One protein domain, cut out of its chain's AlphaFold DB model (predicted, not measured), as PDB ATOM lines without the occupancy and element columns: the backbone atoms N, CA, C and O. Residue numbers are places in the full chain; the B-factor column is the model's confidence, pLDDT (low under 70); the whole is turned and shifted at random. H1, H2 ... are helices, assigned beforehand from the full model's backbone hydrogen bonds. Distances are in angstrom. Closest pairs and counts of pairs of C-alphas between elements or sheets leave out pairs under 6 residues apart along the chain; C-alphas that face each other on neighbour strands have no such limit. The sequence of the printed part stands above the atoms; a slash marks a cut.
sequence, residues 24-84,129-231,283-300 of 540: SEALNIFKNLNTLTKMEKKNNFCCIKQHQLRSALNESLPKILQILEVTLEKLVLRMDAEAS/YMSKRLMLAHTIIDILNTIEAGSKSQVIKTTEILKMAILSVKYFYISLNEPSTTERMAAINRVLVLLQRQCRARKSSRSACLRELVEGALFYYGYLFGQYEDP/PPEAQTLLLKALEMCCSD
ATOM      1  N   SER A  24      -6.383  -4.565 -39.942       65.00
ATOM      2  CA  SER A  24      -6.274  -3.104 -39.812       65.00
ATOM      3  C   SER A  24      -7.010  -2.597 -38.567       65.00
ATOM      4  O   SER A  24      -6.501  -1.742 -37.837       65.00
ATOM      5  N   GLU A  25      -8.180  -3.169 -38.265       73.69
ATOM      6  CA  GLU A  25      -8.940  -2.837 -37.060       73.69
ATOM      7  C   GLU A  25      -8.209  -3.317 -35.802       73.69
ATOM      8  O   GLU A  25      -8.009  -2.530 -34.875       73.69
ATOM      9  N   ALA A  26      -7.695  -4.552 -35.804       73.19
ATOM     10  CA  ALA A  26      -6.862  -5.063 -34.718       73.19
ATOM     11  C   ALA A  26      -5.629  -4.173 -34.477       73.19
ATOM     12  O   ALA A  26      -5.366  -3.775 -33.340       73.19
ATOM     13  N   LEU A  27      -4.908  -3.786 -35.535       78.44
ATOM     14  CA  LEU A  27      -3.765  -2.874 -35.441       78.44
ATOM     15  C   LEU A  27      -4.153  -1.528 -34.819       78.44
ATOM     16  O   LEU A  27      -3.433  -1.019 -33.959       78.44
ATOM     17  N   ASN A  28      -5.287  -0.955 -35.220       81.69
ATOM     18  CA  ASN A  28      -5.773   0.307 -34.665       81.69
ATOM     19  C   ASN A  28      -6.168   0.167 -33.188       81.69
ATOM     20  O   ASN A  28      -5.819   1.031 -32.382       81.69
ATOM     21  N   ILE A  29      -6.807  -0.941 -32.804       82.56
ATOM     22  CA  ILE A  29      -7.139  -1.249 -31.407       82.56
ATOM     23  C   ILE A  29      -5.862  -1.333 -30.563       82.56
ATOM     24  O   ILE A  29      -5.755  -0.644 -29.548       82.56
ATOM     25  N   PHE A  30      -4.860  -2.109 -30.987       82.19
ATOM     26  CA  PHE A  30      -3.598  -2.227 -30.250       82.19
ATOM     27  C   PHE A  30      -2.812  -0.907 -30.234       82.19
ATOM     28  O   PHE A  30      -2.256  -0.538 -29.201       82.19
ATOM     29  N   LYS A  31      -2.816  -0.108 -31.307       83.25
ATOM     30  CA  LYS A  31      -2.220   1.242 -31.277       83.25
ATOM     31  C   LYS A  31      -2.897   2.141 -30.240       83.25
ATOM     32  O   LYS A  31      -2.197   2.776 -29.451       83.25
ATOM     33  N   ASN A  32      -4.228   2.141 -30.192       84.81
ATOM     34  CA  ASN A  32      -5.001   2.929 -29.231       84.81
ATOM     35  C   ASN A  32      -4.784   2.450 -27.787       84.81
ATOM     36  O   ASN A  32      -4.606   3.257 -26.879       84.81
ATOM     37  N   LEU A  33      -4.715   1.140 -27.553       82.62
ATOM     38  CA  LEU A  33      -4.385   0.594 -26.232       82.62
ATOM     39  C   LEU A  33      -2.958   0.969 -25.800       82.62
ATOM     40  O   LEU A  33      -2.719   1.302 -24.636       82.62
ATOM     41  N   ASN A  34      -1.998   0.975 -26.728       83.12
ATOM     42  CA  ASN A  34      -0.622   1.380 -26.445       83.12
ATOM     43  C   ASN A  34      -0.532   2.871 -26.080       83.12
ATOM     44  O   ASN A  34       0.172   3.243 -25.141       83.12
ATOM     45  N   THR A  35      -1.253   3.747 -26.784       83.06
ATOM     46  CA  THR A  35      -1.281   5.178 -26.442       83.06
ATOM     47  C   THR A  35      -1.943   5.406 -25.087       83.06
ATOM     48  O   THR A  35      -1.375   6.122 -24.263       83.06
ATOM     49  N   LEU A  36      -3.067   4.741 -24.799       81.31
ATOM     50  CA  LEU A  36      -3.750   4.819 -23.503       81.31
ATOM     51  C   LEU A  36      -2.854   4.361 -22.342       81.31
ATOM     52  O   LEU A  36      -2.726   5.074 -21.345       81.31
ATOM     53  N   THR A  37      -2.155   3.234 -22.487       78.94
ATOM     54  CA  THR A  37      -1.224   2.734 -21.454       78.94
ATOM     55  C   THR A  37       0.001   3.636 -21.269       78.94
ATOM     56  O   THR A  37       0.437   3.871 -20.137       78.94
ATOM     57  N   LYS A  38       0.547   4.206 -22.355       81.50
ATOM     58  CA  LYS A  38       1.626   5.211 -22.288       81.50
ATOM     59  C   LYS A  38       1.160   6.493 -21.590       81.50
ATOM     60  O   LYS A  38       1.929   7.066 -20.819       81.50
ATOM     61  N   MET A  39      -0.078   6.930 -21.827       77.06
ATOM     62  CA  MET A  39      -0.669   8.102 -21.170       77.06
ATOM     63  C   MET A  39      -0.908   7.871 -19.675       77.06
ATOM     64  O   MET A  39      -0.572   8.744 -18.876       77.06
ATOM     65  N   GLU A  40      -1.383   6.685 -19.281       75.38
ATOM     66  CA  GLU A  40      -1.505   6.292 -17.870       75.38
ATOM     67  C   GLU A  40      -0.131   6.283 -17.176       75.38
ATOM     68  O   GLU A  40       0.016   6.809 -16.076       75.38
ATOM     69  N   LYS A  41       0.920   5.762 -17.832       74.44
ATOM     70  CA  LYS A  41       2.287   5.745 -17.274       74.44
ATOM     71  C   LYS A  41       2.881   7.137 -17.054       74.44
ATOM     72  O   LYS A  41       3.668   7.305 -16.128       74.44
ATOM     73  N   LYS A  42       2.528   8.112 -17.891       74.94
ATOM     74  CA  LYS A  42       3.022   9.492 -17.788       74.94
ATOM     75  C   LYS A  42       2.245  10.348 -16.774       74.94
ATOM     76  O   LYS A  42       2.630  11.489 -16.571       74.94
ATOM     77  N   ASN A  43       1.203   9.810 -16.121       67.69
ATOM     78  CA  ASN A  43       0.328  10.549 -15.194       67.69
ATOM     79  C   ASN A  43      -0.263  11.838 -15.809       67.69
ATOM     80  O   ASN A  43      -0.511  12.815 -15.109       67.69
ATOM     81  N   ASN A  44      -0.518  11.850 -17.122       61.59
ATOM     82  CA  ASN A  44      -0.943  13.065 -17.827       61.59
ATOM     83  C   ASN A  44      -2.416  13.462 -17.577       61.59
ATOM     84  O   ASN A  44      -2.822  14.537 -18.008       61.59
ATOM     85  N   PHE A  45      -3.219  12.639 -16.889       58.88
ATOM     86  CA  PHE A  45      -4.627  12.933 -16.601       58.88
ATOM     87  C   PHE A  45      -5.015  12.571 -15.161       58.88
ATOM     88  O   PHE A  45      -4.835  11.432 -14.739       58.88
ATOM     89  N   CYS A  46      -5.644  13.511 -14.442       55.75
ATOM     90  CA  CYS A  46      -6.212  13.297 -13.099       55.75
ATOM     91  C   CYS A  46      -7.404  12.318 -13.065       55.75
ATOM     92  O   CYS A  46      -7.787  11.870 -11.988       55.75
ATOM     93  N   CYS A  47      -8.017  12.015 -14.214       59.12
ATOM     94  CA  CYS A  47      -9.311  11.324 -14.282       59.12
ATOM     95  C   CYS A  47      -9.207   9.796 -14.432       59.12
ATOM     96  O   CYS A  47     -10.207   9.101 -14.261       59.12
ATOM     97  N   ILE A  48      -8.028   9.259 -14.763       60.56
ATOM     98  CA  ILE A  48      -7.811   7.811 -14.883       60.56
ATOM     99  C   ILE A  48      -7.291   7.307 -13.540       60.56
ATOM    100  O   ILE A  48      -6.232   7.733 -13.078       60.56
ATOM    101  N   LYS A  49      -8.029   6.391 -12.902       63.53
ATOM    102  CA  LYS A  49      -7.541   5.705 -11.700       63.53
ATOM    103  C   LYS A  49      -6.264   4.945 -12.055       63.53
ATOM    104  O   LYS A  49      -6.288   4.063 -12.912       63.53
ATOM    105  N   GLN A  50      -5.169   5.292 -11.382       64.94
ATOM    106  CA  GLN A  50      -3.866   4.666 -11.587       64.94
ATOM    107  C   GLN A  50      -3.973   3.139 -11.453       64.94
ATOM    108  O   GLN A  50      -4.614   2.633 -10.531       64.94
ATOM    109  N   HIS A  51      -3.323   2.418 -12.366       68.69
ATOM    110  CA  HIS A  51      -3.148   0.962 -12.389       68.69
ATOM    111  C   HIS A  51      -4.353   0.121 -12.831       68.69
ATOM    112  O   HIS A  51      -4.172  -1.078 -13.055       68.69
ATOM    113  N   GLN A  52      -5.550   0.686 -13.018       74.81
ATOM    114  CA  GLN A  52      -6.721  -0.111 -13.416       74.81
ATOM    115  C   GLN A  52      -6.598  -0.669 -14.837       74.81
ATOM    116  O   GLN A  52      -6.875  -1.849 -15.055       74.81
ATOM    117  N   LEU A  53      -6.120   0.139 -15.789       77.12
ATOM    118  CA  LEU A  53      -5.950  -0.304 -17.174       77.12
ATOM    119  C   LEU A  53      -4.834  -1.352 -17.278       77.12
ATOM    120  O   LEU A  53      -5.012  -2.373 -17.939       77.12
ATOM    121  N   ARG A  54      -3.717  -1.170 -16.560       76.69
ATOM    122  CA  ARG A  54      -2.668  -2.203 -16.472       76.69
ATOM    123  C   ARG A  54      -3.171  -3.499 -15.842       76.69
ATOM    124  O   ARG A  54      -2.808  -4.569 -16.320       76.69
ATOM    125  N   SER A  55      -3.990  -3.423 -14.793       78.56
ATOM    126  CA  SER A  55      -4.561  -4.610 -14.145       78.56
ATOM    127  C   SER A  55      -5.485  -5.375 -15.095       78.56
ATOM    128  O   SER A  55      -5.306  -6.575 -15.276       78.56
ATOM    129  N   ALA A  56      -6.395  -4.681 -15.784       79.94
ATOM    130  CA  ALA A  56      -7.293  -5.292 -16.765       79.94
ATOM    131  C   ALA A  56      -6.534  -5.906 -17.960       79.94
ATOM    132  O   ALA A  56      -6.878  -6.978 -18.469       79.94
ATOM    133  N   LEU A  57      -5.450  -5.261 -18.404       80.06
ATOM    134  CA  LEU A  57      -4.596  -5.805 -19.459       80.06
ATOM    135  C   LEU A  57      -3.792  -7.027 -18.994       80.06
ATOM    136  O   LEU A  57      -3.595  -7.960 -19.768       80.06
ATOM    137  N   ASN A  58      -3.388  -7.076 -17.723       80.31
ATOM    138  CA  ASN A  58      -2.778  -8.271 -17.140       80.31
ATOM    139  C   ASN A  58      -3.768  -9.438 -17.029       80.31
ATOM    140  O   ASN A  58      -3.396 -10.577 -17.296       80.31
ATOM    141  N   GLU A  59      -5.034  -9.176 -16.700       82.31
ATOM    142  CA  GLU A  59      -6.084 -10.206 -16.692       82.31
ATOM    143  C   GLU A  59      -6.371 -10.754 -18.100       82.31
ATOM    144  O   GLU A  59      -6.653 -11.941 -18.276       82.31
ATOM    145  N   SER A  60      -6.236  -9.912 -19.128       83.31
ATOM    146  CA  SER A  60      -6.392 -10.301 -20.535       83.31
ATOM    147  C   SER A  60      -5.097 -10.774 -21.211       83.31
ATOM    148  O   SER A  60      -5.131 -11.151 -22.387       83.31
ATOM    149  N   LEU A  61      -3.982 -10.869 -20.475       84.06
ATOM    150  CA  LEU A  61      -2.682 -11.317 -20.987       84.06
ATOM    151  C   LEU A  61      -2.739 -12.648 -21.764       84.06
ATOM    152  O   LEU A  61      -2.157 -12.700 -22.848       84.06
ATOM    153  N   PRO A  62      -3.469 -13.702 -21.331       84.88
ATOM    154  CA  PRO A  62      -3.552 -14.948 -22.099       84.88
ATOM    155  C   PRO A  62      -4.115 -14.745 -23.513       84.88
ATOM    156  O   PRO A  62      -3.670 -15.388 -24.463       84.88
ATOM    157  N   LYS A  63      -5.076 -13.824 -23.669       84.56
ATOM    158  CA  LYS A  63      -5.682 -13.499 -24.966       84.56
ATOM    159  C   LYS A  63      -4.723 -12.688 -25.833       84.56
ATOM    160  O   LYS A  63      -4.619 -12.969 -27.022       84.56
ATOM    161  N   ILE A  64      -4.002 -11.733 -25.239       84.94
ATOM    162  CA  ILE A  64      -2.968 -10.948 -25.932       84.94
ATOM    163  C   ILE A  64      -1.867 -11.879 -26.458       84.94
ATOM    164  O   ILE A  64      -1.490 -11.782 -27.622       84.94
ATOM    165  N   LEU A  65      -1.410 -12.833 -25.641       86.69
ATOM    166  CA  LEU A  65      -0.411 -13.826 -26.047       86.69
ATOM    167  C   LEU A  65      -0.928 -14.770 -27.139       86.69
ATOM    168  O   LEU A  65      -0.159 -15.155 -28.010       86.69
ATOM    169  N   GLN A  66      -2.212 -15.136 -27.125       87.25
ATOM    170  CA  GLN A  66      -2.806 -15.943 -28.195       87.25
ATOM    171  C   GLN A  66      -2.873 -15.179 -29.525       87.25
ATOM    172  O   GLN A  66      -2.615 -15.756 -30.574       87.25
ATOM    173  N   ILE A  67      -3.213 -13.887 -29.495       84.50
ATOM    174  CA  ILE A  67      -3.197 -13.050 -30.703       84.50
ATOM    175  C   ILE A  67      -1.762 -12.934 -31.225       84.50
ATOM    176  O   ILE A  67      -1.534 -13.135 -32.415       84.50
ATOM    177  N   LEU A  68      -0.798 -12.692 -30.330       86.06
ATOM    178  CA  LEU A  68       0.617 -12.642 -30.685       86.06
ATOM    179  C   LEU A  68       1.074 -13.950 -31.345       86.06
ATOM    180  O   LEU A  68       1.660 -13.911 -32.417       86.06
ATOM    181  N   GLU A  69       0.759 -15.100 -30.759       86.00
ATOM    182  CA  GLU A  69       1.086 -16.419 -31.315       86.00
ATOM    183  C   GLU A  69       0.608 -16.585 -32.758       86.00
ATOM    184  O   GLU A  69       1.431 -16.834 -33.633       86.00
ATOM    185  N   VAL A  70      -0.675 -16.331 -33.032       85.69
ATOM    186  CA  VAL A  70      -1.228 -16.446 -34.393       85.69
ATOM    187  C   VAL A  70      -0.547 -15.478 -35.363       85.69
ATOM    188  O   VAL A  70      -0.322 -15.821 -36.524       85.69
ATOM    189  N   THR A  71      -0.211 -14.263 -34.915       83.38
ATOM    190  CA  THR A  71       0.505 -13.299 -35.765       83.38
ATOM    191  C   THR A  71       1.937 -13.741 -36.059       83.38
ATOM    192  O   THR A  71       2.373 -13.635 -37.203       83.38
ATOM    193  N   LEU A  72       2.655 -14.276 -35.066       85.81
ATOM    194  CA  LEU A  72       4.041 -14.712 -35.227       85.81
ATOM    195  C   LEU A  72       4.139 -16.002 -36.039       85.81
ATOM    196  O   LEU A  72       5.006 -16.086 -36.895       85.81
ATOM    197  N   GLU A  73       3.257 -16.981 -35.832       85.38
ATOM    198  CA  GLU A  73       3.271 -18.240 -36.595       85.38
ATOM    199  C   GLU A  73       3.146 -17.998 -38.099       85.38
ATOM    200  O   GLU A  73       3.893 -18.572 -38.884       85.38
ATOM    201  N   LYS A  74       2.269 -17.077 -38.508       81.31
ATOM    202  CA  LYS A  74       2.130 -16.712 -39.922       81.31
ATOM    203  C   LYS A  74       3.352 -15.973 -40.476       81.31
ATOM    204  O   LYS A  74       3.646 -16.117 -41.658       81.31
ATOM    205  N   LEU A  75       4.047 -15.187 -39.650       80.00
ATOM    206  CA  LEU A  75       5.301 -14.533 -40.039       80.00
ATOM    207  C   LEU A  75       6.443 -15.555 -40.168       80.00
ATOM    208  O   LEU A  75       7.188 -15.493 -41.141       80.00
ATOM    209  N   VAL A  76       6.540 -16.522 -39.246       81.81
ATOM    210  CA  VAL A  76       7.546 -17.600 -39.293       81.81
ATOM    211  C   VAL A  76       7.355 -18.480 -40.527       81.81
ATOM    212  O   VAL A  76       8.315 -18.683 -41.256       81.81
ATOM    213  N   LEU A  77       6.128 -18.924 -40.824       78.69
ATOM    214  CA  LEU A  77       5.858 -19.774 -41.994       78.69
ATOM    215  C   LEU A  77       6.336 -19.148 -43.313       78.69
ATOM    216  O   LEU A  77       6.844 -19.853 -44.180       78.69
ATOM    217  N   ARG A  78       6.195 -17.825 -43.471       74.25
ATOM    218  CA  ARG A  78       6.719 -17.129 -44.653       74.25
ATOM    219  C   ARG A  78       8.233 -16.988 -44.604       74.25
ATOM    220  O   ARG A  78       8.872 -17.151 -45.630       74.25
ATOM    221  N   MET A  79       8.798 -16.701 -43.435       75.81
ATOM    222  CA  MET A  79      10.248 -16.618 -43.265       75.81
ATOM    223  C   MET A  79      10.932 -17.938 -43.665       75.81
ATOM    224  O   MET A  79      11.946 -17.917 -44.359       75.81
ATOM    225  N   ASP A  80      10.326 -19.073 -43.310       75.25
ATOM    226  CA  ASP A  80      10.791 -20.408 -43.692       75.25
ATOM    227  C   ASP A  80      10.579 -20.674 -45.195       75.25
ATOM    228  O   ASP A  80      11.463 -21.219 -45.857       75.25
ATOM    229  N   ALA A  81       9.463 -20.219 -45.777       73.25
ATOM    230  CA  ALA A  81       9.237 -20.288 -47.225       73.25
ATOM    231  C   ALA A  81      10.262 -19.451 -48.018       73.25
ATOM    232  O   ALA A  81      10.835 -19.933 -48.991       73.25
ATOM    233  N   GLU A  82      10.556 -18.222 -47.581       72.12
ATOM    234  CA  GLU A  82      11.580 -17.346 -48.168       72.12
ATOM    235  C   GLU A  82      12.993 -17.937 -48.020       72.12
ATOM    236  O   GLU A  82      13.851 -17.739 -48.883       72.12
ATOM    237  N   ALA A  83      13.274 -18.651 -46.926       68.38
ATOM    238  CA  ALA A  83      14.526 -19.384 -46.758       68.38
ATOM    239  C   ALA A  83      14.624 -20.563 -47.745       68.38
ATOM    240  O   ALA A  83      15.643 -20.694 -48.422       68.38
ATOM    241  N   SER A  84      13.546 -21.339 -47.904       69.88
ATOM    242  CA  SER A  84      13.471 -22.459 -48.855       69.88
ATOM    243  C   SER A  84      13.617 -22.009 -50.312       69.88
ATOM    244  O   SER A  84      14.324 -22.638 -51.092       69.88
ATOM    245  N   TYR A 129       0.366  -6.334 -46.867       71.62
ATOM    246  CA  TYR A 129      -0.279  -7.159 -45.851       71.62
ATOM    247  C   TYR A 129       0.702  -7.663 -44.780       71.62
ATOM    248  O   TYR A 129       0.427  -7.581 -43.576       71.62
ATOM    249  N   MET A 130       1.887  -8.118 -45.188       70.69
ATOM    250  CA  MET A 130       2.915  -8.585 -44.252       70.69
ATOM    251  C   MET A 130       3.519  -7.443 -43.437       70.69
ATOM    252  O   MET A 130       3.728  -7.593 -42.229       70.69
ATOM    253  N   SER A 131       3.693  -6.270 -44.046       77.69
ATOM    254  CA  SER A 131       4.126  -5.060 -43.342       77.69
ATOM    255  C   SER A 131       3.141  -4.681 -42.230       77.69
ATOM    256  O   SER A 131       3.541  -4.384 -41.102       77.69
ATOM    257  N   LYS A 132       1.829  -4.781 -42.485       79.56
ATOM    258  CA  LYS A 132       0.786  -4.538 -41.472       79.56
ATOM    259  C   LYS A 132       0.830  -5.546 -40.318       79.56
ATOM    260  O   LYS A 132       0.656  -5.149 -39.163       79.56
ATOM    261  N   ARG A 133       1.113  -6.823 -40.594       82.19
ATOM    262  CA  ARG A 133       1.268  -7.868 -39.562       82.19
ATOM    263  C   ARG A 133       2.515  -7.695 -38.712       82.19
ATOM    264  O   ARG A 133       2.446  -7.855 -37.493       82.19
ATOM    265  N   LEU A 134       3.632  -7.330 -39.330       84.38
ATOM    266  CA  LEU A 134       4.862  -7.008 -38.616       84.38
ATOM    267  C   LEU A 134       4.642  -5.802 -37.687       84.38
ATOM    268  O   LEU A 134       4.962  -5.853 -36.498       84.38
ATOM    269  N   MET A 135       3.962  -4.764 -38.184       84.25
ATOM    270  CA  MET A 135       3.558  -3.609 -37.378       84.25
ATOM    271  C   MET A 135       2.625  -3.991 -36.223       84.25
ATOM    272  O   MET A 135       2.771  -3.464 -35.116       84.25
ATOM    273  N   LEU A 136       1.692  -4.922 -36.436       85.31
ATOM    274  CA  LEU A 136       0.845  -5.456 -35.371       85.31
ATOM    275  C   LEU A 136       1.697  -6.138 -34.292       85.31
ATOM    276  O   LEU A 136       1.565  -5.796 -33.114       85.31
ATOM    277  N   ALA A 137       2.638  -7.000 -34.678       86.19
ATOM    278  CA  ALA A 137       3.557  -7.645 -33.745       86.19
ATOM    279  C   ALA A 137       4.387  -6.618 -32.945       86.19
ATOM    280  O   ALA A 137       4.442  -6.705 -31.715       86.19
ATOM    281  N   HIS A 138       4.936  -5.584 -33.597       89.06
ATOM    282  CA  HIS A 138       5.639  -4.486 -32.918       89.06
ATOM    283  C   HIS A 138       4.771  -3.807 -31.859       89.06
ATOM    284  O   HIS A 138       5.226  -3.574 -30.738       89.06
ATOM    285  N   THR A 139       3.516  -3.494 -32.198       85.12
ATOM    286  CA  THR A 139       2.598  -2.815 -31.272       85.12
ATOM    287  C   THR A 139       2.223  -3.682 -30.074       85.12
ATOM    288  O   THR A 139       2.127  -3.159 -28.962       85.12
ATOM    289  N   ILE A 140       2.077  -4.996 -30.266       86.69
ATOM    290  CA  ILE A 140       1.791  -5.939 -29.181       86.69
ATOM    291  C   ILE A 140       2.987  -6.035 -28.224       86.69
ATOM    292  O   ILE A 140       2.800  -5.931 -27.011       86.69
ATOM    293  N   ILE A 141       4.218  -6.168 -28.733       88.81
ATOM    294  CA  ILE A 141       5.425  -6.204 -27.887       88.81
ATOM    295  C   ILE A 141       5.618  -4.882 -27.130       88.81
ATOM    296  O   ILE A 141       5.949  -4.886 -25.942       88.81
ATOM    297  N   ASP A 142       5.359  -3.746 -27.777       86.81
ATOM    298  CA  ASP A 142       5.354  -2.431 -27.130       86.81
ATOM    299  C   ASP A 142       4.370  -2.383 -25.947       86.81
ATOM    300  O   ASP A 142       4.720  -1.890 -24.874       86.81
ATOM    301  N   ILE A 143       3.165  -2.933 -26.118       86.56
ATOM    302  CA  ILE A 143       2.156  -3.026 -25.056       86.56
ATOM    303  C   ILE A 143       2.628  -3.930 -23.916       86.56
ATOM    304  O   ILE A 143       2.521  -3.564 -22.743       86.56
ATOM    305  N   LEU A 144       3.200  -5.095 -24.227       86.38
ATOM    306  CA  LEU A 144       3.775  -5.965 -23.200       86.38
ATOM    307  C   LEU A 144       4.871  -5.231 -22.417       86.38
ATOM    308  O   LEU A 144       4.987  -5.385 -21.198       86.38
ATOM    309  N   ASN A 145       5.654  -4.383 -23.083       87.06
ATOM    310  CA  ASN A 145       6.650  -3.541 -22.436       87.06
ATOM    311  C   ASN A 145       6.042  -2.456 -21.541       87.06
ATOM    312  O   ASN A 145       6.563  -2.257 -20.440       87.06
ATOM    313  N   THR A 146       4.954  -1.796 -21.949       84.12
ATOM    314  CA  THR A 146       4.304  -0.732 -21.160       84.12
ATOM    315  C   THR A 146       3.551  -1.258 -19.940       84.12
ATOM    316  O   THR A 146       3.588  -0.606 -18.895       84.12
ATOM    317  N   ILE A 147       2.932  -2.441 -20.035       80.69
ATOM    318  CA  ILE A 147       2.226  -3.105 -18.921       80.69
ATOM    319  C   ILE A 147       3.206  -3.721 -17.903       80.69
ATOM    320  O   ILE A 147       2.813  -4.138 -16.814       80.69
ATOM    321  N   GLU A 148       4.501  -3.761 -18.226       80.81
ATOM    322  CA  GLU A 148       5.514  -4.441 -17.415       80.81
ATOM    323  C   GLU A 148       5.205  -5.937 -17.228       80.81
ATOM    324  O   GLU A 148       5.462  -6.523 -16.173       80.81
ATOM    325  N   ALA A 149       4.670  -6.553 -18.292       76.62
ATOM    326  CA  ALA A 149       4.327  -7.967 -18.338       76.62
ATOM    327  C   ALA A 149       5.550  -8.834 -18.002       76.62
ATOM    328  O   ALA A 149       6.640  -8.647 -18.567       76.62
ATOM    329  N   GLY A 150       5.373  -9.766 -17.064       69.31
ATOM    330  CA  GLY A 150       6.439 -10.659 -16.603       69.31
ATOM    331  C   GLY A 150       7.315 -10.097 -15.484       69.31
ATOM    332  O   GLY A 150       8.380 -10.646 -15.227       69.31
ATOM    333  N   SER A 151       6.902  -9.016 -14.821       77.62
ATOM    334  CA  SER A 151       7.566  -8.499 -13.617       77.62
ATOM    335  C   SER A 151       7.358  -9.407 -12.390       77.62
ATOM    336  O   SER A 151       6.391 -10.166 -12.311       77.62
ATOM    337  N   LYS A 152       8.264  -9.322 -11.395       71.25
ATOM    338  CA  LYS A 152       8.177 -10.100 -10.135       71.25
ATOM    339  C   LYS A 152       6.899  -9.809  -9.333       71.25
ATOM    340  O   LYS A 152       6.463 -10.662  -8.570       71.25
ATOM    341  N   SER A 153       6.306  -8.628  -9.508       66.31
ATOM    342  CA  SER A 153       5.102  -8.187  -8.794       66.31
ATOM    343  C   SER A 153       3.806  -8.815  -9.314       66.31
ATOM    344  O   SER A 153       2.784  -8.728  -8.640       66.31
ATOM    345  N   GLN A 154       3.823  -9.452 -10.489       70.69
ATOM    346  CA  GLN A 154       2.625 -10.004 -11.121       70.69
ATOM    347  C   GLN A 154       2.534 -11.522 -10.927       70.69
ATOM    348  O   GLN A 154       3.424 -12.285 -11.323       70.69
ATOM    349  N   VAL A 155       1.410 -11.980 -10.369       70.56
ATOM    350  CA  VAL A 155       1.092 -13.407 -10.218       70.56
ATOM    351  C   VAL A 155       0.554 -13.948 -11.543       70.56
ATOM    352  O   VAL A 155      -0.645 -14.057 -11.766       70.56
ATOM    353  N   ILE A 156       1.472 -14.261 -12.453       78.69
ATOM    354  CA  ILE A 156       1.168 -14.936 -13.719       78.69
ATOM    355  C   ILE A 156       1.305 -16.454 -13.530       78.69
ATOM    356  O   ILE A 156       2.233 -16.925 -12.855       78.69
ATOM    357  N   LYS A 157       0.380 -17.206 -14.133       83.56
ATOM    358  CA  LYS A 157       0.404 -18.671 -14.244       83.56
ATOM    359  C   LYS A 157       1.621 -19.146 -15.061       83.56
ATOM    360  O   LYS A 157       2.096 -18.459 -15.961       83.56
ATOM    361  N   THR A 158       2.139 -20.333 -14.745       84.19
ATOM    362  CA  THR A 158       3.379 -20.866 -15.344       84.19
ATOM    363  C   THR A 158       3.289 -21.049 -16.860       84.19
ATOM    364  O   THR A 158       4.246 -20.742 -17.568       84.19
ATOM    365  N   THR A 159       2.138 -21.491 -17.365       86.56
ATOM    366  CA  THR A 159       1.879 -21.720 -18.795       86.56
ATOM    367  C   THR A 159       2.044 -20.454 -19.633       86.56
ATOM    368  O   THR A 159       2.702 -20.467 -20.668       86.56
ATOM    369  N   GLU A 160       1.515 -19.334 -19.157       85.25
ATOM    370  CA  GLU A 160       1.542 -18.042 -19.833       85.25
ATOM    371  C   GLU A 160       2.954 -17.460 -19.859       85.25
ATOM    372  O   GLU A 160       3.317 -16.773 -20.805       85.25
ATOM    373  N   ILE A 161       3.777 -17.766 -18.856       86.12
ATOM    374  CA  ILE A 161       5.166 -17.294 -18.778       86.12
ATOM    375  C   ILE A 161       6.035 -18.026 -19.777       86.12
ATOM    376  O   ILE A 161       6.796 -17.387 -20.493       86.12
ATOM    377  N   LEU A 162       5.908 -19.352 -19.839       88.62
ATOM    378  CA  LEU A 162       6.632 -20.154 -20.819       88.62
ATOM    379  C   LEU A 162       6.202 -19.777 -22.236       88.62
ATOM    380  O   LEU A 162       7.046 -19.551 -23.097       88.62
ATOM    381  N   LYS A 163       4.896 -19.599 -22.457       89.62
ATOM    382  CA  LYS A 163       4.373 -19.128 -23.739       89.62
ATOM    383  C   LYS A 163       4.924 -17.752 -24.106       89.62
ATOM    384  O   LYS A 163       5.388 -17.551 -25.221       89.62
ATOM    385  N   MET A 164       4.921 -16.810 -23.169       89.50
ATOM    386  CA  MET A 164       5.467 -15.473 -23.389       89.50
ATOM    387  C   MET A 164       6.978 -15.507 -23.680       89.50
ATOM    388  O   MET A 164       7.428 -14.770 -24.555       89.50
ATOM    389  N   ALA A 165       7.738 -16.377 -23.010       90.06
ATOM    390  CA  ALA A 165       9.160 -16.593 -23.266       90.06
ATOM    391  C   ALA A 165       9.408 -17.069 -24.708       90.06
ATOM    392  O   ALA A 165      10.163 -16.427 -25.438       90.06
ATOM    393  N   ILE A 166       8.706 -18.122 -25.143       91.06
ATOM    394  CA  ILE A 166       8.818 -18.685 -26.501       91.06
ATOM    395  C   ILE A 166       8.433 -17.640 -27.557       91.06
ATOM    396  O   ILE A 166       9.167 -17.418 -28.517       91.06
ATOM    397  N   LEU A 167       7.310 -16.937 -27.373       91.19
ATOM    398  CA  LEU A 167       6.852 -15.916 -28.323       91.19
ATOM    399  C   LEU A 167       7.811 -14.721 -28.413       91.19
ATOM    400  O   LEU A 167       8.017 -14.185 -29.500       91.19
ATOM    401  N   SER A 168       8.428 -14.326 -27.296       91.81
ATOM    402  CA  SER A 168       9.434 -13.256 -27.286       91.81
ATOM    403  C   SER A 168      10.660 -13.646 -28.117       91.81
ATOM    404  O   SER A 168      11.179 -12.820 -28.864       91.81
ATOM    405  N   VAL A 169      11.091 -14.909 -28.031       93.19
ATOM    406  CA  VAL A 169      12.209 -15.445 -28.819       93.19
ATOM    407  C   VAL A 169      11.849 -15.575 -30.302       93.19
ATOM    408  O   VAL A 169      12.612 -15.124 -31.151       93.19
ATOM    409  N   LYS A 170      10.658 -16.082 -30.644       91.00
ATOM    410  CA  LYS A 170      10.191 -16.130 -32.045       91.00
ATOM    411  C   LYS A 170      10.170 -14.744 -32.692       91.00
ATOM    412  O   LYS A 170      10.654 -14.559 -33.803       91.00
ATOM    413  N   TYR A 171       9.656 -13.747 -31.972       92.06
ATOM    414  CA  TYR A 171       9.646 -12.371 -32.459       92.06
ATOM    415  C   TYR A 171      11.066 -11.783 -32.591       92.06
ATOM    416  O   TYR A 171      11.302 -10.987 -33.499       92.06
ATOM    417  N   PHE A 172      12.031 -12.183 -31.748       93.50
ATOM    418  CA  PHE A 172      13.438 -11.797 -31.916       93.50
ATOM    419  C   PHE A 172      13.994 -12.252 -33.274       93.50
ATOM    420  O   PHE A 172      14.568 -11.429 -33.982       93.50
ATOM    421  N   TYR A 173      13.766 -13.508 -33.671       90.81
ATOM    422  CA  TYR A 173      14.227 -14.009 -34.973       90.81
ATOM    423  C   TYR A 173      13.534 -13.331 -36.153       90.81
ATOM    424  O   TYR A 173      14.206 -12.948 -37.105       90.81
ATOM    425  N   ILE A 174      12.225 -13.079 -36.055       88.88
ATOM    426  CA  ILE A 174      11.503 -12.298 -37.074       88.88
ATOM    427  C   ILE A 174      12.110 -10.894 -37.212       88.88
ATOM    428  O   ILE A 174      12.320 -10.422 -38.325       88.88
ATOM    429  N   SER A 175      12.449 -10.250 -36.091       88.06
ATOM    430  CA  SER A 175      13.052  -8.910 -36.091       88.06
ATOM    431  C   SER A 175      14.440  -8.889 -36.749       88.06
ATOM    432  O   SER A 175      14.867  -7.845 -37.230       88.06
ATOM    433  N   LEU A 176      15.167 -10.016 -36.789       86.50
ATOM    434  CA  LEU A 176      16.468 -10.101 -37.468       86.50
ATOM    435  C   LEU A 176      16.341 -10.045 -38.998       86.50
ATOM    436  O   LEU A 176      17.268  -9.563 -39.646       86.50
ATOM    437  N   ASN A 177      15.209 -10.485 -39.559       83.88
ATOM    438  CA  ASN A 177      14.943 -10.469 -41.002       83.88
ATOM    439  C   ASN A 177      14.444  -9.097 -41.505       83.88
ATOM    440  O   ASN A 177      14.145  -8.939 -42.686       83.88
ATOM    441  N   GLU A 178      14.339  -8.087 -40.632       82.50
ATOM    442  CA  GLU A 178      13.933  -6.744 -41.047       82.50
ATOM    443  C   GLU A 178      14.977  -6.092 -41.975       82.50
ATOM    444  O   GLU A 178      16.170  -6.044 -41.632       82.50
ATOM    445  N   PRO A 179      14.544  -5.537 -43.128       76.44
ATOM    446  CA  PRO A 179      15.453  -4.966 -44.121       76.44
ATOM    447  C   PRO A 179      16.080  -3.649 -43.643       76.44
ATOM    448  O   PRO A 179      17.218  -3.336 -43.985       76.44
ATOM    449  N   SER A 180      15.354  -2.873 -42.834       82.62
ATOM    450  CA  SER A 180      15.805  -1.577 -42.327       82.62
ATOM    451  C   SER A 180      16.619  -1.737 -41.044       82.62
ATOM    452  O   SER A 180      16.102  -2.168 -40.016       82.62
ATOM    453  N   THR A 181      17.892  -1.325 -41.058       83.94
ATOM    454  CA  THR A 181      18.785  -1.404 -39.884       83.94
ATOM    455  C   THR A 181      18.244  -0.632 -38.675       83.94
ATOM    456  O   THR A 181      18.393  -1.074 -37.536       83.94
ATOM    457  N   THR A 182      17.601   0.521 -38.890       85.19
ATOM    458  CA  THR A 182      17.056   1.338 -37.793       85.19
ATOM    459  C   THR A 182      15.831   0.699 -37.152       85.19
ATOM    460  O   THR A 182      15.691   0.732 -35.928       85.19
ATOM    461  N   GLU A 183      14.956   0.112 -37.968       83.56
ATOM    462  CA  GLU A 183      13.750  -0.567 -37.491       83.56
ATOM    463  C   GLU A 183      14.126  -1.870 -36.797       83.56
ATOM    464  O   GLU A 183      13.731  -2.051 -35.645       83.56
ATOM    465  N   ARG A 184      15.051  -2.640 -37.385       86.81
ATOM    466  CA  ARG A 184      15.632  -3.851 -36.797       86.81
ATOM    467  C   ARG A 184      16.188  -3.589 -35.405       86.81
ATOM    468  O   ARG A 184      15.836  -4.266 -34.441       86.81
ATOM    469  N   MET A 185      17.025  -2.562 -35.258       86.88
ATOM    470  CA  MET A 185      17.589  -2.203 -33.955       86.88
ATOM    471  C   MET A 185      16.511  -1.766 -32.956       86.88
ATOM    472  O   MET A 185      16.592  -2.111 -31.774       86.88
ATOM    473  N   ALA A 186      15.488  -1.029 -33.397       87.62
ATOM    474  CA  ALA A 186      14.373  -0.637 -32.540       87.62
ATOM    475  C   ALA A 186      13.526  -1.847 -32.112       87.62
ATOM    476  O   ALA A 186      13.219  -1.984 -30.926       87.62
ATOM    477  N   ALA A 187      13.185  -2.737 -33.044       87.88
ATOM    478  CA  ALA A 187      12.445  -3.965 -32.804       87.88
ATOM    479  C   ALA A 187      13.196  -4.868 -31.826       87.88
ATOM    480  O   ALA A 187      12.633  -5.222 -30.791       87.88
ATOM    481  N   ILE A 188      14.485  -5.118 -32.063       90.25
ATOM    482  CA  ILE A 188      15.334  -5.916 -31.175       90.25
ATOM    483  C   ILE A 188      15.409  -5.290 -29.784       90.25
ATOM    484  O   ILE A 188      15.192  -5.986 -28.796       90.25
ATOM    485  N   ASN A 189      15.634  -3.978 -29.666       90.94
ATOM    486  CA  ASN A 189      15.678  -3.319 -28.358       90.94
ATOM    487  C   ASN A 189      14.366  -3.497 -27.567       90.94
ATOM    488  O   ASN A 189      14.423  -3.705 -26.354       90.94
ATOM    489  N   ARG A 190      13.195  -3.488 -28.228       90.31
ATOM    490  CA  ARG A 190      11.908  -3.789 -27.566       90.31
ATOM    491  C   ARG A 190      11.900  -5.202 -26.977       90.31
ATOM    492  O   ARG A 190      11.431  -5.386 -25.854       90.31
ATOM    493  N   VAL A 191      12.430  -6.189 -27.696       92.31
ATOM    494  CA  VAL A 191      12.490  -7.584 -27.223       92.31
ATOM    495  C   VAL A 191      13.498  -7.761 -26.117       92.31
ATOM    496  O   VAL A 191      13.202  -8.427 -25.136       92.31
ATOM    497  N   LEU A 192      14.676  -7.154 -26.246       91.12
ATOM    498  CA  LEU A 192      15.734  -7.260 -25.247       91.12
ATOM    499  C   LEU A 192      15.253  -6.768 -23.878       91.12
ATOM    500  O   LEU A 192      15.530  -7.408 -22.867       91.12
ATOM    501  N   VAL A 193      14.478  -5.677 -23.845       90.75
ATOM    502  CA  VAL A 193      13.846  -5.172 -22.614       90.75
ATOM    503  C   VAL A 193      12.862  -6.193 -22.037       90.75
ATOM    504  O   VAL A 193      12.860  -6.442 -20.827       90.75
ATOM    505  N   LEU A 194      12.046  -6.808 -22.894       89.94
ATOM    506  CA  LEU A 194      11.060  -7.807 -22.496       89.94
ATOM    507  C   LEU A 194      11.730  -9.085 -21.955       89.94
ATOM    508  O   LEU A 194      11.397  -9.531 -20.855       89.94
ATOM    509  N   LEU A 195      12.714  -9.624 -22.681       90.88
ATOM    510  CA  LEU A 195      13.501 -10.802 -22.312       90.88
ATOM    511  C   LEU A 195      14.257 -10.581 -21.004       90.88
ATOM    512  O   LEU A 195      14.147 -11.399 -20.090       90.88
ATOM    513  N   GLN A 196      14.963  -9.453 -20.869       90.56
ATOM    514  CA  GLN A 196      15.695  -9.121 -19.648       90.56
ATOM    515  C   GLN A 196      14.760  -9.088 -18.436       90.56
ATOM    516  O   GLN A 196      15.079  -9.638 -17.380       90.56
ATOM    517  N   ARG A 197      13.578  -8.475 -18.575       89.19
ATOM    518  CA  ARG A 197      12.602  -8.392 -17.485       89.19
ATOM    519  C   ARG A 197      12.083  -9.769 -17.071       89.19
ATOM    520  O   ARG A 197      12.065 -10.069 -15.878       89.19
ATOM    521  N   GLN A 198      11.695 -10.606 -18.030       88.06
ATOM    522  CA  GLN A 198      11.160 -11.945 -17.760       88.06
ATOM    523  C   GLN A 198      12.217 -12.883 -17.163       88.06
ATOM    524  O   GLN A 198      11.952 -13.575 -16.176       88.06
ATOM    525  N   CYS A 199      13.436 -12.853 -17.707       88.31
ATOM    526  CA  CYS A 199      14.546 -13.683 -17.246       88.31
ATOM    527  C   CYS A 199      15.003 -13.306 -15.831       88.31
ATOM    528  O   CYS A 199      15.300 -14.196 -15.030       88.31
ATOM    529  N   ARG A 200      15.003 -12.011 -15.484       86.81
ATOM    530  CA  ARG A 200      15.253 -11.531 -14.109       86.81
ATOM    531  C   ARG A 200      14.139 -11.897 -13.142       86.81
ATOM    532  O   ARG A 200      14.381 -12.078 -11.951       86.81
ATOM    533  N   ALA A 201      12.902 -11.961 -13.624       84.00
ATOM    534  CA  ALA A 201      11.774 -12.242 -12.755       84.00
ATOM    535  C   ALA A 201      11.744 -13.704 -12.305       84.00
ATOM    536  O   ALA A 201      11.503 -13.958 -11.125       84.00
ATOM    537  N   ARG A 202      11.957 -14.658 -13.224       85.75
ATOM    538  CA  ARG A 202      11.754 -16.090 -12.952       85.75
ATOM    539  C   ARG A 202      12.783 -16.975 -13.661       85.75
ATOM    540  O   ARG A 202      12.997 -16.861 -14.866       85.75
ATOM    541  N   LYS A 203      13.334 -17.945 -12.921       87.12
ATOM    542  CA  LYS A 203      14.314 -18.925 -13.428       87.12
ATOM    543  C   LYS A 203      13.761 -19.813 -14.549       87.12
ATOM    544  O   LYS A 203      14.466 -20.072 -15.515       87.12
ATOM    545  N   SER A 204      12.497 -20.236 -14.456       86.94
ATOM    546  CA  SER A 204      11.852 -21.061 -15.489       86.94
ATOM    547  C   SER A 204      11.763 -20.343 -16.837       86.94
ATOM    548  O   SER A 204      12.105 -20.923 -17.861       86.94
ATOM    549  N   SER A 205      11.381 -19.062 -16.823       88.81
ATOM    550  CA  SER A 205      11.352 -18.220 -18.025       88.81
ATOM    551  C   SER A 205      12.738 -18.091 -18.638       88.81
ATOM    552  O   SER A 205      12.881 -18.200 -19.848       88.81
ATOM    553  N   ARG A 206      13.763 -17.900 -17.802       90.50
ATOM    554  CA  ARG A 206      15.149 -17.790 -18.256       90.50
ATOM    555  C   ARG A 206      15.636 -19.065 -18.926       90.50
ATOM    556  O   ARG A 206      16.167 -18.996 -20.024       90.50
ATOM    557  N   SER A 207      15.425 -20.215 -18.290       91.00
ATOM    558  CA  SER A 207      15.813 -21.506 -18.862       91.00
ATOM    559  C   SER A 207      15.114 -21.764 -20.198       91.00
ATOM    560  O   SER A 207      15.760 -22.240 -21.125       91.00
ATOM    561  N   ALA A 208      13.826 -21.416 -20.311       91.50
ATOM    562  CA  ALA A 208      13.075 -21.539 -21.557       91.50
ATOM    563  C   ALA A 208      13.611 -20.590 -22.641       91.50
ATOM    564  O   ALA A 208      13.936 -21.046 -23.728       91.50
ATOM    565  N   CYS A 209      13.793 -19.298 -22.337       93.44
ATOM    566  CA  CYS A 209      14.355 -18.333 -23.289       93.44
ATOM    567  C   CYS A 209      15.747 -18.748 -23.780       93.44
ATOM    568  O   CYS A 209      16.022 -18.647 -24.969       93.44
ATOM    569  N   LEU A 210      16.625 -19.198 -22.877       93.94
ATOM    570  CA  LEU A 210      17.976 -19.625 -23.239       93.94
ATOM    571  C   LEU A 210      17.961 -20.872 -24.127       93.94
ATOM    572  O   LEU A 210      18.703 -20.904 -25.103       93.94
ATOM    573  N   ARG A 211      17.110 -21.866 -23.828       94.56
ATOM    574  CA  ARG A 211      16.958 -23.051 -24.684       94.56
ATOM    575  C   ARG A 211      16.461 -22.658 -26.072       94.56
ATOM    576  O   ARG A 211      17.147 -22.953 -27.038       94.56
ATOM    577  N   GLU A 212      15.359 -21.920 -26.162       93.44
ATOM    578  CA  GLU A 212      14.762 -21.517 -27.444       93.44
ATOM    579  C   GLU A 212      15.695 -20.621 -28.282       93.44
ATOM    580  O   GLU A 212      15.718 -20.737 -29.501       93.44
ATOM    581  N   LEU A 213      16.496 -19.744 -27.657       94.31
ATOM    582  CA  LEU A 213      17.484 -18.909 -28.368       94.31
ATOM    583  C   LEU A 213      18.685 -19.709 -28.888       94.31
ATOM    584  O   LEU A 213      19.301 -19.339 -29.885       94.31
ATOM    585  N   VAL A 214      19.087 -20.768 -28.191       93.62
ATOM    586  CA  VAL A 214      20.201 -21.609 -28.644       93.62
ATOM    587  C   VAL A 214      19.706 -22.593 -29.702       93.62
ATOM    588  O   VAL A 214      20.307 -22.695 -30.764       93.62
ATOM    589  N   GLU A 215      18.576 -23.252 -29.459       92.06
ATOM    590  CA  GLU A 215      17.942 -24.191 -30.390       92.06
ATOM    591  C   GLU A 215      17.497 -23.492 -31.682       92.06
ATOM    592  O   GLU A 215      17.797 -23.951 -32.785       92.06
ATOM    593  N   GLY A 216      16.886 -22.310 -31.552       89.00
ATOM    594  CA  GLY A 216      16.525 -21.438 -32.665       89.00
ATOM    595  C   GLY A 216      17.714 -21.058 -33.536       89.00
ATOM    596  O   GLY A 216      17.599 -21.067 -34.755       89.00
ATOM    597  N   ALA A 217      18.872 -20.769 -32.941       90.56
ATOM    598  CA  ALA A 217      20.061 -20.377 -33.695       90.56
ATOM    599  C   ALA A 217      20.775 -21.554 -34.379       90.56
ATOM    600  O   ALA A 217      21.495 -21.319 -35.344       90.56
ATOM    601  N   LEU A 218      20.609 -22.785 -33.876       88.06
ATOM    602  CA  LEU A 218      21.312 -23.979 -34.368       88.06
ATOM    603  C   LEU A 218      20.492 -24.852 -35.324       88.06
ATOM    604  O   LEU A 218      21.076 -25.578 -36.123       88.06
ATOM    605  N   PHE A 219      19.162 -24.842 -35.211       85.19
ATOM    606  CA  PHE A 219      18.314 -25.766 -35.970       85.19
ATOM    607  C   PHE A 219      17.247 -25.057 -36.801       85.19
ATOM    608  O   PHE A 219      17.081 -25.389 -37.968       85.19
ATOM    609  N   TYR A 220      16.537 -24.080 -36.229       83.50
ATOM    610  CA  TYR A 220      15.386 -23.466 -36.906       83.50
ATOM    611  C   TYR A 220      15.768 -22.293 -37.817       83.50
ATOM    612  O   TYR A 220      15.290 -22.185 -38.939       83.50
ATOM    613  N   TYR A 221      16.648 -21.413 -37.344       84.81
ATOM    614  CA  TYR A 221      17.007 -20.153 -38.004       84.81
ATOM    615  C   TYR A 221      18.502 -20.063 -38.309       84.81
ATOM    616  O   TYR A 221      19.074 -18.976 -38.402       84.81
ATOM    617  N   GLY A 222      19.141 -21.221 -38.468       81.19
ATOM    618  CA  GLY A 222      20.564 -21.353 -38.752       81.19
ATOM    619  C   GLY A 222      21.046 -20.562 -39.962       81.19
ATOM    620  O   GLY A 222      22.132 -19.975 -39.938       81.19
ATOM    621  N   TYR A 223      20.220 -20.492 -41.008       82.06
ATOM    622  CA  TYR A 223      20.527 -19.764 -42.240       82.06
ATOM    623  C   TYR A 223      20.812 -18.272 -41.991       82.06
ATOM    624  O   TYR A 223      21.654 -17.693 -42.675       82.06
ATOM    625  N   LEU A 224      20.206 -17.653 -40.965       82.25
ATOM    626  CA  LEU A 224      20.484 -16.259 -40.577       82.25
ATOM    627  C   LEU A 224      21.909 -16.070 -40.040       82.25
ATOM    628  O   LEU A 224      22.454 -14.966 -40.071       82.25
ATOM    629  N   PHE A 225      22.517 -17.146 -39.542       83.81
ATOM    630  CA  PHE A 225      23.847 -17.158 -38.943       83.81
ATOM    631  C   PHE A 225      24.879 -17.868 -39.824       83.81
ATOM    632  O   PHE A 225      25.970 -18.181 -39.347       83.81
ATOM    633  N   GLY A 226      24.582 -18.069 -41.110       74.38
ATOM    634  CA  GLY A 226      25.503 -18.704 -42.051       74.38
ATOM    635  C   GLY A 226      25.672 -20.204 -41.806       74.38
ATOM    636  O   GLY A 226      26.745 -20.739 -42.073       74.38
ATOM    637  N   GLN A 227      24.650 -20.874 -41.259       79.00
ATOM    638  CA  GLN A 227      24.622 -22.333 -41.229       79.00
ATOM    639  C   GLN A 227      24.630 -22.875 -42.655       79.00
ATOM    640  O   GLN A 227      23.885 -22.420 -43.523       79.00
ATOM    641  N   TYR A 228      25.485 -23.862 -42.873       71.31
ATOM    642  CA  TYR A 228      25.506 -24.639 -44.092       71.31
ATOM    643  C   TYR A 228      24.318 -25.595 -44.060       71.31
ATOM    644  O   TYR A 228      24.207 -26.427 -43.161       71.31
ATOM    645  N   GLU A 229      23.428 -25.487 -45.035       62.78
ATOM    646  CA  GLU A 229      22.472 -26.557 -45.283       62.78
ATOM    647  C   GLU A 229      23.235 -27.681 -45.975       62.78
ATOM    648  O   GLU A 229      23.779 -27.502 -47.070       62.78
ATOM    649  N   ASP A 230      23.327 -28.835 -45.310       55.59
ATOM    650  CA  ASP A 230      23.720 -30.047 -46.012       55.59
ATOM    651  C   ASP A 230      22.713 -30.216 -47.158       55.59
ATOM    652  O   ASP A 230      21.506 -30.202 -46.890       55.59
ATOM    653  N   PRO A 231      23.163 -30.336 -48.424       53.94
ATOM    654  CA  PRO A 231      22.236 -30.581 -49.513       53.94
ATOM    655  C   PRO A 231      21.422 -31.814 -49.127       53.94
ATOM    656  O   PRO A 231      22.032 -32.784 -48.646       53.94
ATOM    657  N   PRO A 283      26.742 -12.878 -41.510       72.94
ATOM    658  CA  PRO A 283      26.669 -11.475 -41.147       72.94
ATOM    659  C   PRO A 283      27.064 -11.318 -39.667       72.94
ATOM    660  O   PRO A 283      26.340 -11.780 -38.778       72.94
ATOM    661  N   PRO A 284      28.188 -10.640 -39.355       78.50
ATOM    662  CA  PRO A 284      28.668 -10.521 -37.978       78.50
ATOM    663  C   PRO A 284      27.675  -9.754 -37.095       78.50
ATOM    664  O   PRO A 284      27.576 -10.015 -35.900       78.50
ATOM    665  N   GLU A 285      26.886  -8.850 -37.685       85.31
ATOM    666  CA  GLU A 285      25.851  -8.091 -36.984       85.31
ATOM    667  C   GLU A 285      24.807  -9.016 -36.335       85.31
ATOM    668  O   GLU A 285      24.554  -8.903 -35.136       85.31
ATOM    669  N   ALA A 286      24.263  -9.990 -37.073       84.50
ATOM    670  CA  ALA A 286      23.254 -10.912 -36.550       84.50
ATOM    671  C   ALA A 286      23.799 -11.745 -35.381       84.50
ATOM    672  O   ALA A 286      23.133 -11.880 -34.350       84.50
ATOM    673  N   GLN A 287      25.045 -12.226 -35.489       87.38
ATOM    674  CA  GLN A 287      25.701 -12.934 -34.388       87.38
ATOM    675  C   GLN A 287      25.838 -12.041 -33.150       87.38
ATOM    676  O   GLN A 287      25.490 -12.460 -32.048       87.38
ATOM    677  N   THR A 288      26.293 -10.792 -33.309       90.38
ATOM    678  CA  THR A 288      26.432  -9.869 -32.170       90.38
ATOM    679  C   THR A 288      25.095  -9.558 -31.500       90.38
ATOM    680  O   THR A 288      25.034  -9.453 -30.274       90.38
ATOM    681  N   LEU A 289      24.008  -9.472 -32.272       91.19
ATOM    682  CA  LEU A 289      22.659  -9.250 -31.752       91.19
ATOM    683  C   LEU A 289      22.146 -10.461 -30.961       91.19
ATOM    684  O   LEU A 289      21.552 -10.273 -29.898       91.19
ATOM    685  N   LEU A 290      22.432 -11.685 -31.417       92.38
ATOM    686  CA  LEU A 290      22.135 -12.911 -30.666       92.38
ATOM    687  C   LEU A 290      22.929 -12.974 -29.356       92.38
ATOM    688  O   LEU A 290      22.349 -13.224 -28.300       92.38
ATOM    689  N   LEU A 291      24.236 -12.697 -29.396       92.25
ATOM    690  CA  LEU A 291      25.072 -12.675 -28.191       92.25
ATOM    691  C   LEU A 291      24.578 -11.626 -27.186       92.25
ATOM    692  O   LEU A 291      24.480 -11.913 -25.994       92.25
ATOM    693  N   LYS A 292      24.168 -10.446 -27.667       92.00
ATOM    694  CA  LYS A 292      23.537  -9.413 -26.838       92.00
ATOM    695  C   LYS A 292      22.215  -9.895 -26.232       92.00
ATOM    696  O   LYS A 292      21.941  -9.608 -25.070       92.00
ATOM    697  N   ALA A 293      21.394 -10.640 -26.973       92.00
ATOM    698  CA  ALA A 293      20.169 -11.231 -26.433       92.00
ATOM    699  C   ALA A 293      20.457 -12.230 -25.303       92.00
ATOM    700  O   ALA A 293      19.841 -12.140 -24.239       92.00
ATOM    701  N   LEU A 294      21.442 -13.112 -25.485       92.69
ATOM    702  CA  LEU A 294      21.882 -14.052 -24.452       92.69
ATOM    703  C   LEU A 294      22.433 -13.331 -23.214       92.69
ATOM    704  O   LEU A 294      22.088 -13.693 -22.087       92.69
ATOM    705  N   GLU A 295      23.231 -12.280 -23.406       91.56
ATOM    706  CA  GLU A 295      23.752 -11.450 -22.317       91.56
ATOM    707  C   GLU A 295      22.618 -10.796 -21.518       91.56
ATOM    708  O   GLU A 295      22.617 -10.845 -20.285       91.56
ATOM    709  N   MET A 296      21.607 -10.249 -22.193       89.50
ATOM    710  CA  MET A 296      20.457  -9.615 -21.542       89.50
ATOM    711  C   MET A 296      19.590 -10.617 -20.766       89.50
ATOM    712  O   MET A 296      19.072 -10.270 -19.701       89.50
ATOM    713  N   CYS A 297      19.479 -11.860 -21.242       89.12
ATOM    714  CA  CYS A 297      18.817 -12.957 -20.530       89.12
ATOM    715  C   CYS A 297      19.594 -13.419 -19.283       89.12
ATOM    716  O   CYS A 297      18.985 -13.829 -18.294       89.12
ATOM    717  N   CYS A 298      20.929 -13.349 -19.312       87.00
ATOM    718  CA  CYS A 298      21.794 -13.770 -18.203       87.00
ATOM    719  C   CYS A 298      22.084 -12.653 -17.186       87.00
ATOM    720  O   CYS A 298      22.447 -12.941 -16.047       87.00
ATOM    721  N   SER A 299      21.916 -11.386 -17.574       81.69
ATOM    722  CA  SER A 299      22.242 -10.214 -16.757       81.69
ATOM    723  C   SER A 299      21.277 -10.028 -15.583       81.69
ATOM    724  O   SER A 299      20.221  -9.402 -15.728       81.69
ATOM    725  N   ASP A 300      21.667 -10.491 -14.397       78.25
ATOM    726  CA  ASP A 300      20.941 -10.292 -13.137       78.25
ATOM    727  C   ASP A 300      21.740  -9.432 -12.141       78.25
ATOM    728  O   ASP A 300      22.960  -9.306 -12.250       78.25
TER     729      ASP A 300
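Overview. This is residues 24 to 84, 129 to 231 and 283 to 300 of the 540 residues of the protein "INTS5_C domain-containing protein" of Musca domestica (UniProt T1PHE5). Picture an up-and-down bundle of six helices, H3, H4, H5, H6, H7 and H9, each running against the one before it, with H5 and H6 in its middle. H1 packs along H4, and residues 42 to 47 stick out beyond it. The printed part has 182 residues with nine named helices, H1 to H9 in chain order, and no named strand: all helix. It is compact, with a radius of gyration of the C-alphas of 16.7 A, and elongated, spanning 62 by 37 by 27 A.

Arrangement. Start at H1, residues 24 to 41, which touches H4, residues 129 to 146, the same way at a shallow tilt of 22 degrees; their closest C-alphas, Leu 27 and Leu 136, are 5.3 A apart. With residues 37 to 40 alone, H1 only just touches H2, residues 52 to 59, with 3 pairs of C-alphas within 8 A. H3, residues 61 to 84, touches H5, residues 158 to 176, closest at C-alphas 62 and 160, 6.4 A. The hub, H6, residues 181 to 201, touches H4, H5, H7, residues 203 to 220, and H9, residues 284 to 298. H5 and H6 form a hairpin; C-alphas 175 and 184 come closest, 5.7 A. H8, residues 222 to 225, only just touches H9, with 3 pairs within 8 A. Every O i to N i+4 pair is within hydrogen-bond range in H1, H2, H4, H5, H6 and H9; H3 has 19 of 20, H7 13 of 14, and H8 is too short for one.

Along the chain. Find C-alpha 24 at (-6.274, -3.104, -39.812), where H1 begins. H3 is 34.1 A long, H6 30.0 A; H9 ends at C-alpha 298, (21.794, -13.770, -18.203).

Size, cuts and confidence. C-alphas 46 and 231 are farthest apart, 63.7 A. Residues 85 to 128 and 232 to 282 are cut out, with C-alpha gaps of 20.8 A and 21.3 A. The link from H4 to H5 is long. Look for pLDDT under 70 at residues 43 to 51, among others.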